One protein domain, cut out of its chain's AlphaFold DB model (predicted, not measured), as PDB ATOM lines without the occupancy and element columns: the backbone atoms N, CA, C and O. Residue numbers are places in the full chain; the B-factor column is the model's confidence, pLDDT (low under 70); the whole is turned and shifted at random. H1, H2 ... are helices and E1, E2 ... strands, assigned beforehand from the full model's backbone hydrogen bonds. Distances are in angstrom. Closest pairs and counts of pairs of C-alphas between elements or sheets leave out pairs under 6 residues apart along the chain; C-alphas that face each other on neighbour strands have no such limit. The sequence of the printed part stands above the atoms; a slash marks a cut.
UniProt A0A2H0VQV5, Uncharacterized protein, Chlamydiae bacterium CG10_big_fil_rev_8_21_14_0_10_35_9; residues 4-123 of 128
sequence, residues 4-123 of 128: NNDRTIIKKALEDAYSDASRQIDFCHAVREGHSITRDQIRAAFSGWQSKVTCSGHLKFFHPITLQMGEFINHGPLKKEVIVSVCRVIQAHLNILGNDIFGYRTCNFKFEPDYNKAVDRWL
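What this domain is: This is residues 4 to 123 of the 128 residues of an uncharacterized protein of Chlamydiae bacterium CG10_big_fil_rev_8_21_14_0_10_35_9 (UniProt A0A2H0VQV5). What is the main picture? Two long helices, H1 and H3, cross one over the other; a small sheet sits alongside H3 with E3 nearest, and H4 packs across the end of H3 and on the first half of H1. Short H2 packs on H1 near the sheet. What is the make-up? The 120 printed residues hold H1, H2, E1, E2, E3, H3, H4 in that order, mostly helix; the antiparallel sheet E1-E2-E3 is a meander, each strand the neighbour of the one before. The whole is compact, radius of gyration of the C-alphas 15.2 A, and flat, spanning 46 by 34 by 17 A.

Where its parts are: Where do the helices run? H1, residues 4 to 32, begins at C-alpha (-6.498, -33.972, 25.926) and is 42.2 A long; H2 is 39 to 45; H3, 80 to 101, is 30.6 A long; H4, 115 to 123, ends at C-alpha (-3.871, -27.992, 14.331). Where are the strands? E1 is 50 to 53, E2 58 to 62, E3 69 to 73.

How they stand to each other: What does the hub H1 touch? Residues 20 to 27 touch H2 (C-alphas Gln 24 and Ala 45, 5.3 A); 18 to 31 touch H3 (Cys 28 and Cys 87, 6.0 A), a steep tilt of 40 degrees, opposite ways; 7 to 15 touch H4 (Lys 11 and Tyr 115, 6.2 A), about perpendicular at 85 degrees. H3 touches H4 with residues 100 to 101 alone, C-alphas Ile 101 and Ala 118 being closest at 5.2 A. How is the sheet paired? Hairpin E1 and E2 has N 50 and O 62 within hydrogen-bond range at 2.8 A; hairpin E2 and E3 has N 59 and O 72 at 2.8 A. H2 and H3 only graze the sheet, with residues 39 to 43 and 82 to 93. Are the helix backbones complete? Every O i to N i+4 pair is within hydrogen-bond range in H2 and H4, against 23 of 25 in H1 and 17 of 18 in H3.

The domain as a whole: How far does it reach? The C-alphas farthest apart, Asn 4 and Pro 77, are 47.3 A apart. Is anything cut or uncertain? The printed part has no cut; the H3 to H4 link is long, and pLDDT is under 70 at residues 55 to 57, 74 to 75 and 105 to 110.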
ATOM      1  N   ASN A   4      -7.368 -32.788  25.916       70.44
ATOM      2  CA  ASN A   4      -6.498 -33.972  25.926       70.44
ATOM      3  C   ASN A   4      -7.099 -35.177  25.184       70.44
ATOM      4  O   ASN A   4      -6.365 -35.983  24.610       70.44
ATOM      5  N   ASN A   5      -8.427 -35.299  25.170       81.00
ATOM      6  CA  ASN A   5      -9.118 -36.359  24.441       81.00
ATOM      7  C   ASN A   5      -9.012 -36.128  22.926       81.00
ATOM      8  O   ASN A   5      -8.690 -37.051  22.181       81.00
ATOM      9  N   ASP A   6      -9.173 -34.880  22.487       81.75
ATOM     10  CA  ASP A   6      -9.111 -34.516  21.068       81.75
ATOM     11  C   ASP A   6      -7.696 -34.716  20.508       81.75
ATOM     12  O   ASP A   6      -7.524 -35.320  19.450       81.75
ATOM     13  N   ARG A   7      -6.658 -34.330  21.264       90.00
ATOM     14  CA  ARG A   7      -5.256 -34.591  20.887       90.00
ATOM     15  C   ARG A   7      -4.947 -36.082  20.747       90.00
ATOM     16  O   ARG A   7      -4.215 -36.463  19.838       90.00
ATOM     17  N   THR A   8      -5.509 -36.923  21.614       89.94
ATOM     18  CA  THR A   8      -5.319 -38.383  21.555       89.94
ATOM     19  C   THR A   8      -5.950 -38.974  20.292       89.94
ATOM     20  O   THR A   8      -5.327 -39.789  19.613       89.94
ATOM     21  N   ILE A   9      -7.155 -38.520  19.936       90.38
ATOM     22  CA  ILE A   9      -7.850 -38.933  18.709       90.38
ATOM     23  C   ILE A   9      -7.057 -38.502  17.467       90.38
ATOM     24  O   ILE A   9      -6.840 -39.316  16.570       90.38
ATOM     25  N   ILE A  10      -6.576 -37.253  17.431       91.12
ATOM     26  CA  ILE A  10      -5.776 -36.733  16.310       91.12
ATOM     27  C   ILE A  10      -4.474 -37.522  16.165       91.12
ATOM     28  O   ILE A  10      -4.109 -37.899  15.054       91.12
ATOM     29  N   LYS A  11      -3.783 -37.802  17.277       92.81
ATOM     30  CA  LYS A  11      -2.540 -38.576  17.265       92.81
ATOM     31  C   LYS A  11      -2.746 -39.947  16.621       92.81
ATOM     32  O   LYS A  11      -2.019 -40.291  15.696       92.81
ATOM     33  N   LYS A  12      -3.774 -40.680  17.051       92.38
ATOM     34  CA  LYS A  12      -4.108 -41.980  16.462       92.38
ATOM     35  C   LYS A  12      -4.412 -41.871  14.963       92.38
ATOM     36  O   LYS A  12      -3.905 -42.656  14.175       92.38
ATOM     37  N   ALA A  13      -5.172 -40.857  14.555       91.12
ATOM     38  CA  ALA A  13      -5.473 -40.639  13.143       91.12
ATOM     39  C   ALA A  13      -4.222 -40.306  12.299       91.12
ATOM     40  O   ALA A  13      -4.175 -40.636  11.116       91.12
ATOM     41  N   LEU A  14      -3.200 -39.671  12.886       91.94
ATOM     42  CA  LEU A  14      -1.909 -39.433  12.232       91.94
ATOM     43  C   LEU A  14      -1.074 -40.714  12.096       91.94
ATOM     44  O   LEU A  14      -0.430 -40.896  11.065       91.94
ATOM     45  N   GLU A  15      -1.091 -41.586  13.105       91.12
ATOM     46  CA  GLU A  15      -0.458 -42.914  13.051       91.12
ATOM     47  C   GLU A  15      -1.086 -43.768  11.938       91.12
ATOM     48  O   GLU A  15      -0.376 -44.312  11.087       91.12
ATOM     49  N   ASP A  16      -2.420 -43.797  11.872       90.69
ATOM     50  CA  ASP A  16      -3.163 -44.495  10.820       90.69
ATOM     51  C   ASP A  16      -2.838 -43.914   9.428       90.69
ATOM     52  O   ASP A  16      -2.553 -44.662   8.490       90.69
ATOM     53  N   ALA A  17      -2.782 -42.582   9.293       90.19
ATOM     54  CA  ALA A  17      -2.426 -41.912   8.037       90.19
ATOM     55  C   ALA A  17      -0.987 -42.214   7.577       90.19
ATOM     56  O   ALA A  17      -0.721 -42.321   6.379       90.19
ATOM     57  N   TYR A  18      -0.046 -42.354   8.512       87.88
ATOM     58  CA  TYR A  18       1.327 -42.742   8.191       87.88
ATOM     59  C   TYR A  18       1.404 -44.198   7.705       87.88
ATOM     60  O   TYR A  18       2.113 -44.496   6.742       87.88
ATOM     61  N   SER A  19       0.620 -45.098   8.306       87.12
ATOM     62  CA  SER A  19       0.481 -46.485   7.844       87.12
ATOM     63  C   SER A  19      -0.136 -46.567   6.438       87.12
ATOM     64  O   SER A  19       0.365 -47.281   5.564       87.12
ATOM     65  N   ASP A  20      -1.173 -45.765   6.176       88.88
ATOM     66  CA  ASP A  20      -1.797 -45.618   4.854       88.88
ATOM     67  C   ASP A  20      -0.793 -45.197   3.780       88.88
ATOM     68  O   ASP A  20      -0.768 -45.784   2.691       88.88
ATOM     69  N   ALA A  21       0.057 -44.217   4.097       88.88
ATOM     70  CA  ALA A  21       1.055 -43.682   3.180       88.88
ATOM     71  C   ALA A  21       1.979 -44.775   2.623       88.88
ATOM     72  O   ALA A  21       2.281 -44.765   1.430       88.88
ATOM     73  N   SER A  22       2.369 -45.761   3.442       84.81
ATOM     74  CA  SER A  22       3.196 -46.887   2.986       84.81
ATOM     75  C   SER A  22       2.512 -47.679   1.869       84.81
ATOM     76  O   SER A  22       3.099 -47.894   0.811       84.81
ATOM     77  N   ARG A  23       1.237 -48.046   2.051       88.88
ATOM     78  CA  ARG A  23       0.468 -48.801   1.042       88.88
ATOM     79  C   ARG A  23       0.302 -48.019  -0.259       88.88
ATOM     80  O   ARG A  23       0.292 -48.587  -1.348       88.88
ATOM     81  N   GLN A  24       0.150 -46.706  -0.147       92.00
ATOM     82  CA  GLN A  24      -0.009 -45.821  -1.293       92.00
ATOM     83  C   GLN A  24       1.298 -45.612  -2.069       92.00
ATOM     84  O   GLN A  24       1.269 -45.500  -3.297       92.00
ATOM     85  N   ILE A  25       2.440 -45.603  -1.378       89.94
ATOM     86  CA  ILE A  25       3.765 -45.607  -2.008       89.94
ATOM     87  C   ILE A  25       3.939 -46.883  -2.839       89.94
ATOM     88  O   ILE A  25       4.303 -46.787  -4.013       89.94
ATOM     89  N   ASP A  26       3.601 -48.047  -2.277       88.69
ATOM     90  CA  ASP A  26       3.679 -49.334  -2.982       88.69
ATOM     91  C   ASP A  26       2.784 -49.353  -4.232       88.69
ATOM     92  O   ASP A  26       3.209 -49.778  -5.310       88.69
ATOM     93  N   PHE A  27       1.563 -48.813  -4.125       91.88
ATOM     94  CA  PHE A  27       0.657 -48.643  -5.264       91.88
ATOM     95  C   PHE A  27       1.295 -47.802  -6.382       91.88
ATOM     96  O   PHE A  27       1.324 -48.224  -7.541       91.88
ATOM     97  N   CYS A  28       1.830 -46.622  -6.054       91.12
ATOM     98  CA  CYS A  28       2.466 -45.735  -7.033       91.12
ATOM     99  C   CYS A  28       3.710 -46.371  -7.674       91.12
ATOM    100  O   CYS A  28       3.956 -46.176  -8.868       91.12
ATOM    101  N   HIS A  29       4.476 -47.151  -6.909       89.56
ATOM    102  CA  HIS A  29       5.606 -47.923  -7.423       89.56
ATOM    103  C   HIS A  29       5.166 -48.962  -8.458       89.56
ATOM    104  O   HIS A  29       5.708 -48.975  -9.565       89.56
ATOM    105  N   ALA A  30       4.136 -49.757  -8.152       88.62
ATOM    106  CA  ALA A  30       3.604 -50.759  -9.074       88.62
ATOM    107  C   ALA A  30       3.110 -50.133 -10.393       88.62
ATOM    108  O   ALA A  30       3.375 -50.658 -11.474       88.62
ATOM    109  N   VAL A  31       2.448 -48.971 -10.322       88.81
ATOM    110  CA  VAL A  31       2.033 -48.210 -11.514       88.81
ATOM    111  C   VAL A  31       3.237 -47.799 -12.360       88.81
ATOM    112  O   VAL A  31       3.198 -47.913 -13.587       88.81
ATOM    113  N   ARG A  32       4.309 -47.313 -11.723       88.62
ATOM    114  CA  ARG A  32       5.531 -46.866 -12.406       88.62
ATOM    115  C   ARG A  32       6.265 -48.015 -13.097       88.62
ATOM    116  O   ARG A  32       6.817 -47.810 -14.172       88.62
ATOM    117  N   GLU A  33       6.251 -49.200 -12.499       90.50
ATOM    118  CA  GLU A  33       6.841 -50.425 -13.055       90.50
ATOM    119  C   GLU A  33       5.986 -51.047 -14.171       90.50
ATOM    120  O   GLU A  33       6.409 -51.995 -14.828       90.50
ATOM    121  N   GLY A  34       4.805 -50.481 -14.444       85.69
ATOM    122  CA  GLY A  34       3.924 -50.933 -15.517       85.69
ATOM    123  C   GLY A  34       3.082 -52.152 -15.146       85.69
ATOM    124  O   GLY A  34       2.537 -52.801 -16.040       85.69
ATOM    125  N   HIS A  35       2.944 -52.463 -13.855       86.75
ATOM    126  CA  HIS A  35       2.059 -53.531 -13.402       86.75
ATOM    127  C   HIS A  35       0.596 -53.200 -13.713       86.75
ATOM    128  O   HIS A  35       0.162 -52.043 -13.673       86.75
ATOM    129  N   SER A  36      -0.189 -54.234 -14.019       85.62
ATOM    130  CA  SER A  36      -1.630 -54.079 -14.183       85.62
ATOM    131  C   SER A  36      -2.268 -53.742 -12.834       85.62
ATOM    132  O   SER A  36      -1.994 -54.375 -11.817       85.62
ATOM    133  N   ILE A  37      -3.126 -52.721 -12.831       89.06
ATOM    134  CA  ILE A  37      -3.826 -52.256 -11.632       89.06
ATOM    135  C   ILE A  37      -5.299 -52.628 -11.724       89.06
ATOM    136  O   ILE A  37      -5.964 -52.382 -12.732       89.06
ATOM    137  N   THR A  38      -5.825 -53.199 -10.649       88.12
ATOM    138  CA  THR A  38      -7.233 -53.558 -10.505       88.12
ATOM    139  C   THR A  38      -8.009 -52.477  -9.754       88.12
ATOM    140  O   THR A  38      -7.454 -51.611  -9.076       88.12
ATOM    141  N   ARG A  39      -9.343 -52.531  -9.842       84.50
ATOM    142  CA  ARG A  39     -10.212 -51.617  -9.082       84.50
ATOM    143  C   ARG A  39     -10.093 -51.828  -7.576       84.50
ATOM    144  O   ARG A  39     -10.164 -50.861  -6.826       84.50
ATOM    145  N   ASP A  40      -9.893 -53.067  -7.140       86.75
ATOM    146  CA  ASP A  40      -9.755 -53.372  -5.718       86.75
ATOM    147  C   ASP A  40      -8.428 -52.858  -5.165       86.75
ATOM    148  O   ASP A  40      -8.402 -52.364  -4.044       86.75
ATOM    149  N   GLN A  41      -7.362 -52.833  -5.973       89.06
ATOM    150  CA  GLN A  41      -6.115 -52.156  -5.602       89.06
ATOM    151  C   GLN A  41      -6.299 -50.640  -5.451       89.06
ATOM    152  O   GLN A  41      -5.748 -50.056  -4.523       89.06
ATOM    153  N   ILE A  42      -7.118 -50.000  -6.298       87.56
ATOM    154  CA  ILE A  42      -7.477 -48.583  -6.111       87.56
ATOM    155  C   ILE A  42      -8.253 -48.393  -4.805       87.56
ATOM    156  O   ILE A  42      -7.930 -47.499  -4.031       87.56
ATOM    157  N   ARG A  43      -9.254 -49.235  -4.519       87.31
ATOM    158  CA  ARG A  43     -10.007 -49.160  -3.253       87.31
ATOM    159  C   ARG A  43      -9.102 -49.375  -2.042       87.31
ATOM    160  O   ARG A  43      -9.217 -48.640  -1.068       87.31
ATOM    161  N   ALA A  44      -8.185 -50.337  -2.118       89.00
ATOM    162  CA  ALA A  44      -7.224 -50.626  -1.061       89.00
ATOM    163  C   ALA A  44      -6.286 -49.438  -0.794       89.00
ATOM    164  O   ALA A  44      -6.035 -49.123   0.371       89.00
ATOM    165  N   ALA A  45      -5.845 -48.734  -1.845       90.31
ATOM    166  CA  ALA A  45      -5.025 -47.527  -1.722       90.31
ATOM    167  C   ALA A  45      -5.732 -46.388  -0.958       90.31
ATOM    168  O   ALA A  45      -5.065 -45.540  -0.375       90.31
ATOM    169  N   PHE A  46      -7.068 -46.384  -0.906       90.88
ATOM    170  CA  PHE A  46      -7.873 -45.407  -0.164       90.88
ATOM    171  C   PHE A  46      -8.626 -46.022   1.029       90.88
ATOM    172  O   PHE A  46      -9.605 -45.449   1.498       90.88
ATOM    173  N   SER A  47      -8.203 -47.186   1.530       87.88
ATOM    174  CA  SER A  47      -8.949 -47.929   2.560       87.88
ATOM    175  C   SER A  47      -9.090 -47.206   3.908       87.88
ATOM    176  O   SER A  47     -10.106 -47.396   4.572       87.88
ATOM    177  N   GLY A  48      -8.131 -46.361   4.303       86.12
ATOM    178  CA  GLY A  48      -8.246 -45.507   5.495       86.12
ATOM    179  C   GLY A  48      -8.898 -44.143   5.231       86.12
ATOM    180  O   GLY A  48      -9.040 -43.327   6.141       86.12
ATOM    181  N   TRP A  49      -9.338 -43.883   3.996       92.44
ATOM    182  CA  TRP A  49     -10.017 -42.643   3.628       92.44
ATOM    183  C   TRP A  49     -11.528 -42.801   3.777       92.44
ATOM    184  O   TRP A  49     -12.105 -43.859   3.528       92.44
ATOM    185  N   GLN A  50     -12.204 -41.710   4.122       91.31
ATOM    186  CA  GLN A  50     -13.659 -41.688   4.168       91.31
ATOM    187  C   GLN A  50     -14.212 -41.771   2.746       91.31
ATOM    188  O   GLN A  50     -13.857 -40.960   1.893       91.31
ATOM    189  N   SER A  51     -15.102 -42.725   2.482       87.25
ATOM    190  CA  SER A  51     -15.725 -42.883   1.166       87.25
ATOM    191  C   SER A  51     -17.190 -42.455   1.170       87.25
ATOM    192  O   SER A  51     -17.938 -42.815   2.079       87.25
ATOM    193  N   LYS A  52     -17.633 -41.770   0.115       81.38
ATOM    194  CA  LYS A  52     -19.045 -41.479  -0.155       81.38
ATOM    195  C   LYS A  52     -19.413 -41.953  -1.558       81.38
ATOM    196  O   LYS A  52     -18.779 -41.558  -2.538       81.38
ATOM    197  N   VAL A  53     -20.454 -42.776  -1.650       75.56
ATOM    198  CA  VAL A  53     -21.066 -43.161  -2.929       75.56
ATOM    199  C   VAL A  53     -21.989 -42.029  -3.376       75.56
ATOM    200  O   VAL A  53     -22.830 -41.574  -2.601       75.56
ATOM    201  N   THR A  54     -21.821 -41.542  -4.603       74.38
ATOM    202  CA  THR A  54     -22.701 -40.515  -5.184       74.38
ATOM    203  C   THR A  54     -23.755 -41.130  -6.108       74.38
ATOM    204  O   THR A  54     -23.695 -42.316  -6.439       74.38
ATOM    205  N   CYS A  55     -24.718 -40.309  -6.546       57.19
ATOM    206  CA  CYS A  55     -25.937 -40.667  -7.292       57.19
ATOM    207  C   CYS A  55     -25.715 -41.323  -8.671       57.19
ATOM    208  O   CYS A  55     -26.647 -41.464  -9.456       57.19
ATOM    209  N   SER A  56     -24.488 -41.708  -9.004       67.19
ATOM    210  CA  SER A  56     -24.120 -42.278 -10.298       67.19
ATOM    211  C   SER A  56     -23.094 -43.397 -10.148       67.19
ATOM    212  O   SER A  56     -22.385 -43.687 -11.095       67.19
ATOM    213  N   GLY A  57     -22.940 -44.003  -8.965       65.88
ATOM    214  CA  GLY A  57     -21.951 -45.067  -8.745       65.88
ATOM    215  C   GLY A  57     -20.493 -44.589  -8.740       65.88
ATOM    216  O   GLY A  57     -19.582 -45.416  -8.775       65.88
ATOM    217  N   HIS A  58     -20.247 -43.273  -8.687       77.81
ATOM    218  CA  HIS A  58     -18.904 -42.746  -8.459       77.81
ATOM    219  C   HIS A  58     -18.576 -42.858  -6.969       77.81
ATOM    220  O   HIS A  58     -19.425 -42.629  -6.101       77.81
ATOM    221  N   LEU A  59     -17.329 -43.202  -6.682       80.50
ATOM    222  CA  LEU A  59     -16.778 -43.225  -5.337       80.50
ATOM    223  C   LEU A  59     -15.955 -41.958  -5.147       80.50
ATOM    224  O   LEU A  59     -15.004 -41.711  -5.888       80.50
ATOM    225  N   LYS A  60     -16.319 -41.156  -4.150       87.81
ATOM    226  CA  LYS A  60     -15.482 -40.056  -3.673       87.81
ATOM    227  C   LYS A  60     -14.787 -40.491  -2.396       87.81
ATOM    228  O   LYS A  60     -15.452 -40.993  -1.495       87.81
ATOM    229  N   PHE A  61     -13.480 -40.289  -2.330       89.50
ATOM    230  CA  PHE A  61     -12.653 -40.548  -1.157       89.50
ATOM    231  C   PHE A  61     -12.166 -39.222  -0.590       89.50
ATOM    232  O   PHE A  61     -11.787 -38.333  -1.351       89.50
ATOM    233  N   PHE A  62     -12.157 -39.096   0.731       91.94
ATOM    234  CA  PHE A  62     -11.703 -37.915   1.449       91.94
ATOM    235  C   PHE A  62     -10.792 -38.318   2.608       91.94
ATOM    236  O   PHE A  62     -11.170 -39.146   3.439       91.94
ATOM    237  N   HIS A  63      -9.597 -37.734   2.676       92.50
ATOM    238  CA  HIS A  63      -8.680 -37.990   3.782       92.50
ATOM    239  C   HIS A  63      -8.888 -36.983   4.918       92.50
ATOM    240  O   HIS A  63      -8.716 -35.784   4.690       92.50
ATOM    241  N   PRO A  64      -9.153 -37.424   6.160       87.88
ATOM    242  CA  PRO A  64      -9.473 -36.513   7.260       87.88
ATOM    243  C   PRO A  64      -8.286 -35.647   7.715       87.88
ATOM    244  O   PRO A  64      -8.494 -34.535   8.186       87.88
ATOM    245  N   ILE A  65      -7.043 -36.121   7.555       91.69
ATOM    246  CA  ILE A  65      -5.844 -35.364   7.968       91.69
ATOM    247  C   ILE A  65      -5.368 -34.386   6.886       91.69
ATOM    248  O   ILE A  65      -5.239 -33.193   7.144       91.69
ATOM    249  N   THR A  66      -5.081 -34.871   5.673       91.25
ATOM    250  CA  THR A  66      -4.563 -34.053   4.565       91.25
ATOM    251  C   THR A  66      -5.636 -33.298   3.785       91.25
ATOM    252  O   THR A  66      -5.286 -32.521   2.896       91.25
ATOM    253  N   LEU A  67      -6.921 -33.539   4.075       89.06
ATOM    254  CA  LEU A  67      -8.084 -32.918   3.427       89.06
ATOM    255  C   LEU A  67      -8.147 -33.136   1.904       89.06
ATOM    256  O   LEU A  67      -8.839 -32.417   1.186       89.06
ATOM    257  N   GLN A  68      -7.406 -34.122   1.395       91.94
ATOM    258  CA  GLN A  68      -7.384 -34.441  -0.026       91.94
ATOM    259  C   GLN A  68      -8.654 -35.183  -0.424       91.94
ATOM    260  O   GLN A  68      -9.167 -36.006   0.334       91.94
ATOM    261  N   MET A  69      -9.121 -34.912  -1.640       90.25
ATOM    262  CA  MET A  69     -10.272 -35.582  -2.230       90.25
ATOM    263  C   MET A  69      -9.861 -36.283  -3.524       90.25
ATOM    264  O   MET A  69      -9.228 -35.683  -4.390       90.25
ATOM    265  N   GLY A  70     -10.259 -37.544  -3.663       83.44
ATOM    266  CA  GLY A  70     -10.168 -38.300  -4.906       83.44
ATOM    267  C   GLY A  70     -11.559 -38.647  -5.420       83.44
ATOM    268  O   GLY A  70     -12.423 -39.044  -4.642       83.44
ATOM    269  N   GLU A  71     -11.781 -38.524  -6.726       83.06
ATOM    270  CA  GLU A  71     -12.991 -39.029  -7.376       83.06
ATOM    271  C   GLU A  71     -12.634 -40.183  -8.312       83.06
ATOM    272  O   GLU A  71     -11.759 -40.072  -9.171       83.06
ATOM    273  N   PHE A  72     -13.332 -41.297  -8.128       77.50
ATOM    274  CA  PHE A  72     -13.208 -42.500  -8.927       77.50
ATOM    275  C   PHE A  72     -14.551 -42.829  -9.579       77.50
ATOM    276  O   PHE A  72     -15.571 -42.998  -8.908       77.50
ATOM    277  N   ILE A  73     -14.540 -42.959 -10.903       72.94
ATOM    278  CA  ILE A  73     -15.719 -43.308 -11.697       72.94
ATOM    279  C   ILE A  73     -15.727 -44.823 -11.912       72.94
ATOM    280  O   ILE A  73     -14.812 -45.372 -12.525       72.94
ATOM    281  N   ASN A  74     -16.772 -45.501 -11.433       66.31
ATOM    282  CA  ASN A  74     -16.878 -46.958 -11.494       66.31
ATOM    283  C   ASN A  74     -17.770 -47.445 -12.649       66.31
ATOM    284  O   ASN A  74     -18.722 -48.188 -12.425       66.31
ATOM    285  N   HIS A  75     -17.458 -47.048 -13.886       63.53
ATOM    286  CA  HIS A  75     -18.187 -47.504 -15.077       63.53
ATOM    287  C   HIS A  75     -17.211 -48.047 -16.120       63.53
ATOM    288  O   HIS A  75     -16.564 -47.285 -16.835       63.53
ATOM    289  N   GLY A  76     -17.082 -49.372 -16.213       70.69
ATOM    290  CA  GLY A  76     -16.297 -50.018 -17.272       70.69
ATOM    291  C   GLY A  76     -14.787 -50.132 -17.002       70.69
ATOM    292  O   GLY A  76     -14.336 -49.863 -15.885       70.69
ATOM    293  N   PRO A  77     -14.009 -50.658 -17.971       77.94
ATOM    294  CA  PRO A  77     -12.596 -51.011 -17.808       77.94
ATOM    295  C   PRO A  77     -11.740 -49.829 -17.344       77.94
ATOM    296  O   PRO A  77     -11.996 -48.676 -17.691       77.94
ATOM    297  N   LEU A  78     -10.715 -50.125 -16.543       81.75
ATOM    298  CA  LEU A  78      -9.872 -49.103 -15.939       81.75
ATOM    299  C   LEU A  78      -8.997 -48.436 -17.009       81.75
ATOM    300  O   LEU A  78      -8.152 -49.076 -17.629       81.75
ATOM    301  N   LYS A  79      -9.205 -47.136 -17.222       85.44
ATOM    302  CA  LYS A  79      -8.421 -46.340 -18.172       85.44
ATOM    303  C   LYS A  79      -7.125 -45.854 -17.523       85.44
ATOM    304  O   LYS A  79      -7.114 -45.496 -16.346       85.44
ATOM    305  N   LYS A  80      -6.049 -45.744 -18.310       85.12
ATOM    306  CA  LYS A  80      -4.740 -45.228 -17.860       85.12
ATOM    307  C   LYS A  80      -4.844 -43.855 -17.187       85.12
ATOM    308  O   LYS A  80      -4.205 -43.613 -16.171       85.12
ATOM    309  N   GLU A  81      -5.686 -42.975 -17.721       85.88
ATOM    310  CA  GLU A  81      -5.932 -41.633 -17.175       85.88
ATOM    311  C   GLU A  81      -6.468 -41.665 -15.738       85.88
ATOM    312  O   GLU A  81      -6.074 -40.841 -14.915       85.88
ATOM    313  N   VAL A  82      -7.308 -42.654 -15.408       85.31
ATOM    314  CA  VAL A  82      -7.837 -42.840 -14.049       85.31
ATOM    315  C   VAL A  82      -6.709 -43.221 -13.095       85.31
ATOM    316  O   VAL A  82      -6.595 -42.638 -12.022       85.31
ATOM    317  N   ILE A  83      -5.830 -44.140 -13.506       87.75
ATOM    318  CA  ILE A  83      -4.669 -44.567 -12.709       87.75
ATOM    319  C   ILE A  83      -3.728 -43.382 -12.449       87.75
ATOM    320  O   ILE A  83      -3.292 -43.169 -11.319       87.75
ATOM    321  N   VAL A  84      -3.459 -42.571 -13.477       87.62
ATOM    322  CA  VAL A  84      -2.630 -41.360 -13.350       87.62
ATOM    323  C   VAL A  84      -3.279 -40.343 -12.409       87.62
ATOM    324  O   VAL A  84      -2.586 -39.761 -11.576       87.62
ATOM    325  N   SER A  85      -4.596 -40.142 -12.501       88.12
ATOM    326  CA  SER A  85      -5.341 -39.263 -11.591       88.12
ATOM    327  C   SER A  85      -5.227 -39.726 -10.133       88.12
ATOM    328  O   SER A  85      -4.883 -38.931  -9.259       88.12
ATOM    329  N   VAL A  86      -5.403 -41.028  -9.876       90.19
ATOM    330  CA  VAL A  86      -5.228 -41.627  -8.543       90.19
ATOM    331  C   VAL A  86      -3.816 -41.384  -8.004       90.19
ATOM    332  O   VAL A  86      -3.668 -40.916  -6.877       90.19
ATOM    333  N   CYS A  87      -2.779 -41.610  -8.817       92.19
ATOM    334  CA  CYS A  87      -1.393 -41.364  -8.407       92.19
ATOM    335  C   CYS A  87      -1.137 -39.892  -8.059       92.19
ATOM    336  O   CYS A  87      -0.379 -39.603  -7.138       92.19
ATOM    337  N   ARG A  88      -1.777 -38.945  -8.760       92.44
ATOM    338  CA  ARG A  88      -1.659 -37.510  -8.448       92.44
ATOM    339  C   ARG A  88      -2.271 -37.166  -7.093       92.44
ATOM    340  O   ARG A  88      -1.654 -36.422  -6.338       92.44
ATOM    341  N   VAL A  89      -3.441 -37.722  -6.774       92.94
ATOM    342  CA  VAL A  89      -4.089 -37.534  -5.464       92.94
ATOM    343  C   VAL A  89      -3.228 -38.126  -4.348       92.94
ATOM    344  O   VAL A  89      -2.991 -37.460  -3.341       92.94
ATOM    345  N   ILE A  90      -2.705 -39.340  -4.551       93.12
ATOM    346  CA  ILE A  90      -1.774 -39.978  -3.613       93.12
ATOM    347  C   ILE A  90      -0.532 -39.104  -3.416       93.12
ATOM    348  O   ILE A  90      -0.181 -38.786  -2.286       93.12
ATOM    349  N   GLN A  91       0.110 -38.652  -4.494       92.00
ATOM    350  CA  GLN A  91       1.306 -37.819  -4.391       92.00
ATOM    351  C   GLN A  91       1.025 -36.511  -3.641       92.00
ATOM    352  O   GLN A  91       1.839 -36.091  -2.820       92.00
ATOM    353  N   ALA A  92      -0.123 -35.873  -3.885       92.88
ATOM    354  CA  ALA A  92      -0.528 -34.671  -3.160       92.88
ATOM    355  C   ALA A  92      -0.709 -34.946  -1.657       92.88
ATOM    356  O   ALA A  92      -0.207 -34.189  -0.828       92.88
ATOM    357  N   HIS A  93      -1.366 -36.053  -1.302       92.75
ATOM    358  CA  HIS A  93      -1.499 -36.502   0.084       92.75
ATOM    359  C   HIS A  93      -0.135 -36.747   0.746       92.75
ATOM    360  O   HIS A  93       0.126 -36.198   1.819       92.75
ATOM    361  N   LEU A  94       0.759 -37.486   0.085       91.06
ATOM    362  CA  LEU A  94       2.102 -37.777   0.588       91.06
ATOM    363  C   LEU A  94       2.936 -36.505   0.775       91.06
ATOM    364  O   LEU A  94       3.665 -36.391   1.756       91.06
ATOM    365  N   ASN A  95       2.796 -35.523  -0.118       89.94
ATOM    366  CA  ASN A  95       3.476 -34.237   0.017       89.94
ATOM    367  C   ASN A  95       2.987 -33.456   1.246       89.94
ATOM    368  O   ASN A  95       3.808 -32.871   1.945       89.94
ATOM    369  N   ILE A  96       1.681 -33.464   1.536       90.88
ATOM    370  CA  ILE A  96       1.126 -32.792   2.724       90.88
ATOM    371  C   ILE A  96       1.574 -33.506   4.002       90.88
ATOM    372  O   ILE A  96       2.031 -32.852   4.938       90.88
ATOM    373  N   LEU A  97       1.481 -34.842   4.049       90.19
ATOM    374  CA  LEU A  97       1.975 -35.606   5.197       90.19
ATOM    375  C   LEU A  97       3.466 -35.350   5.415       90.19
ATOM    376  O   LEU A  97       3.873 -34.994   6.517       90.19
ATOM    377  N   GLY A  98       4.270 -35.498   4.363       88.06
ATOM    378  CA  GLY A  98       5.716 -35.362   4.424       88.06
ATOM    379  C   GLY A  98       6.156 -33.953   4.797       88.06
ATOM    380  O   GLY A  98       6.873 -33.788   5.777       88.06
ATOM    381  N   ASN A  99       5.715 -32.936   4.061       86.50
ATOM    382  CA  ASN A  99       6.263 -31.585   4.182       86.50
ATOM    383  C   ASN A  99       5.538 -30.747   5.239       86.50
ATOM    384  O   ASN A  99       6.190 -30.107   6.064       86.50
ATOM    385  N   ASP A 100       4.204 -30.765   5.235       86.56
ATOM    386  CA  ASP A 100       3.407 -29.810   6.014       86.56
ATOM    387  C   ASP A 100       3.158 -30.312   7.442       86.56
ATOM    388  O   ASP A 100       3.166 -29.530   8.394       86.56
ATOM    389  N   ILE A 101       2.955 -31.622   7.610       90.38
ATOM    390  CA  ILE A 101       2.558 -32.220   8.892       90.38
ATOM    391  C   ILE A 101       3.767 -32.826   9.609       90.38
ATOM    392  O   ILE A 101       4.188 -32.343  10.665       90.38
ATOM    393  N   PHE A 102       4.398 -33.847   9.031       88.62
ATOM    394  CA  PHE A 102       5.556 -34.507   9.640       88.62
ATOM    395  C   PHE A 102       6.848 -33.698   9.474       88.62
ATOM    396  O   PHE A 102       7.765 -33.807  10.291       88.62
ATOM    397  N   GLY A 103       6.900 -32.771   8.514       82.06
ATOM    398  CA  GLY A 103       8.044 -31.882   8.293       82.06
ATOM    399  C   GLY A 103       9.323 -32.627   7.920       82.06
ATOM    400  O   GLY A 103      10.420 -32.188   8.277       82.06
ATOM    401  N   TYR A 104       9.180 -33.757   7.232       77.44
ATOM    402  CA  TYR A 104      10.272 -34.436   6.570       77.44
ATOM    403  C   TYR A 104      10.868 -33.532   5.497       77.44
ATOM    404  O   TYR A 104      10.189 -33.032   4.607       77.44
ATOM    405  N   ARG A 105      12.186 -33.360   5.573       59.69
ATOM    406  CA  ARG A 105      12.999 -32.973   4.421       59.69
ATOM    407  C   ARG A 105      13.404 -34.261   3.702       59.69
ATOM    408  O   ARG A 105      13.466 -35.311   4.337       59.69
ATOM    409  N   THR A 106      13.639 -34.181   2.394       52.94
ATOM    410  CA  THR A 106      13.717 -35.278   1.397       52.94
ATOM    411  C   THR A 106      14.530 -36.537   1.762       52.94
ATOM    412  O   THR A 106      14.369 -37.562   1.109       52.94
ATOM    413  N   CYS A 107      15.354 -36.516   2.808       47.69
ATOM    414  CA  CYS A 107      16.151 -37.640   3.305       47.69
ATOM    415  C   CYS A 107      15.555 -38.413   4.506       47.69
ATOM    416  O   CYS A 107      16.076 -39.475   4.836       47.69
ATOM    417  N   ASN A 108      14.468 -37.947   5.140       54.81
ATOM    418  CA  ASN A 108      14.051 -38.445   6.464       54.81
ATOM    419  C   ASN A 108      12.774 -39.303   6.509       54.81
ATOM    420  O   ASN A 108      12.372 -39.697   7.598       54.81
ATOM    421  N   PHE A 109      12.151 -39.644   5.376       56.16
ATOM    422  CA  PHE A 109      10.865 -40.369   5.376       56.16
ATOM    423  C   PHE A 109      10.917 -41.776   6.008       56.16
ATOM    424  O   PHE A 109       9.874 -42.359   6.272       56.16
ATOM    425  N   LYS A 110      12.121 -42.334   6.204       59.44
ATOM    426  CA  LYS A 110      12.341 -43.646   6.834       59.44
ATOM    427  C   LYS A 110      12.380 -43.598   8.362       59.44
ATOM    428  O   LYS A 110      12.375 -44.654   8.986       59.44
ATOM    429  N   PHE A 111      12.484 -42.411   8.957       72.44
ATOM    430  CA  PHE A 111      12.415 -42.266  10.407       72.44
ATOM    431  C   PHE A 111      10.958 -42.258  10.855       72.44
ATOM    432  O   PHE A 111      10.071 -41.914  10.081       72.44
ATOM    433  N   GLU A 112      10.709 -42.655  12.096       80.44
ATOM    434  CA  GLU A 112       9.377 -42.529  12.678       80.44
ATOM    435  C   GLU A 112       9.068 -41.045  12.964       80.44
ATOM    436  O   GLU A 112       9.954 -40.325  13.446       80.44
ATOM    437  N   PRO A 113       7.850 -40.549  12.667       84.75
ATOM    438  CA  PRO A 113       7.519 -39.153  12.911       84.75
ATOM    439  C   PRO A 113       7.359 -38.848  14.404       84.75
ATOM    440  O   PRO A 113       6.818 -39.644  15.169       84.75
ATOM    441  N   ASP A 114       7.712 -37.628  14.814       88.69
ATOM    442  CA  ASP A 114       7.261 -37.100  16.107       88.69
ATOM    443  C   ASP A 114       5.778 -36.712  16.010       88.69
ATOM    444  O   ASP A 114       5.417 -35.633  15.525       88.69
ATOM    445  N   TYR A 115       4.909 -37.606  16.479       90.31
ATOM    446  CA  TYR A 115       3.464 -37.414  16.406       90.31
ATOM    447  C   TYR A 115       2.942 -36.254  17.256       90.31
ATOM    448  O   TYR A 115       1.952 -35.635  16.874       90.31
ATOM    449  N   ASN A 116       3.584 -35.902  18.375       90.38
ATOM    450  CA  ASN A 116       3.131 -34.762  19.179       90.38
ATOM    451  C   ASN A 116       3.352 -33.454  18.415       90.38
ATOM    452  O   ASN A 116       2.452 -32.618  18.327       90.38
ATOM    453  N   LYS A 117       4.521 -33.323  17.784       90.62
ATOM    454  CA  LYS A 117       4.827 -32.189  16.910       90.62
ATOM    455  C   LYS A 117       3.937 -32.162  15.663       90.62
ATOM    456  O   LYS A 117       3.563 -31.086  15.197       90.62
ATOM    457  N   ALA A 118       3.593 -33.331  15.123       91.25
ATOM    458  CA  ALA A 118       2.679 -33.457  13.991       91.25
ATOM    459  C   ALA A 118       1.250 -33.003  14.337       91.25
ATOM    460  O   ALA A 118       0.642 -32.291  13.539       91.25
ATOM    461  N   VAL A 119       0.747 -33.340  15.533       93.00
ATOM    462  CA  VAL A 119      -0.545 -32.843  16.046       93.00
ATOM    463  C   VAL A 119      -0.559 -31.314  16.059       93.00
ATOM    464  O   VAL A 119      -1.491 -30.712  15.531       93.00
ATOM    465  N   ASP A 120       0.484 -30.677  16.600       91.38
ATOM    466  CA  ASP A 120       0.546 -29.212  16.693       91.38
ATOM    467  C   ASP A 120       0.588 -28.548  15.311       91.38
ATOM    468  O   ASP A 120      -0.112 -27.568  15.057       91.38
ATOM    469  N   ARG A 121       1.363 -29.106  14.375       90.69
ATOM    470  CA  ARG A 121       1.419 -28.606  12.993       90.69
ATOM    471  C   ARG A 121       0.099 -28.774  12.256       90.69
ATOM    472  O   ARG A 121      -0.310 -27.857  11.550       90.69
ATOM    473  N   TRP A 122      -0.573 -29.912  12.424       91.19
ATOM    474  CA  TRP A 122      -1.887 -30.141  11.831       91.19
ATOM    475  C   TRP A 122      -2.925 -29.156  12.380       91.19
ATOM    476  O   TRP A 122      -3.626 -28.519  11.597       91.19
ATOM    477  N   LEU A 123      -2.973 -28.964  13.703       89.56
ATOM    478  CA  LEU A 123      -3.871 -27.992  14.331       89.56
ATOM    479  C   LEU A 123      -3.621 -26.578  13.806       89.56
ATOM    480  O   LEU A 123      -4.568 -25.878  13.457       89.56
TER     481      LEU A 123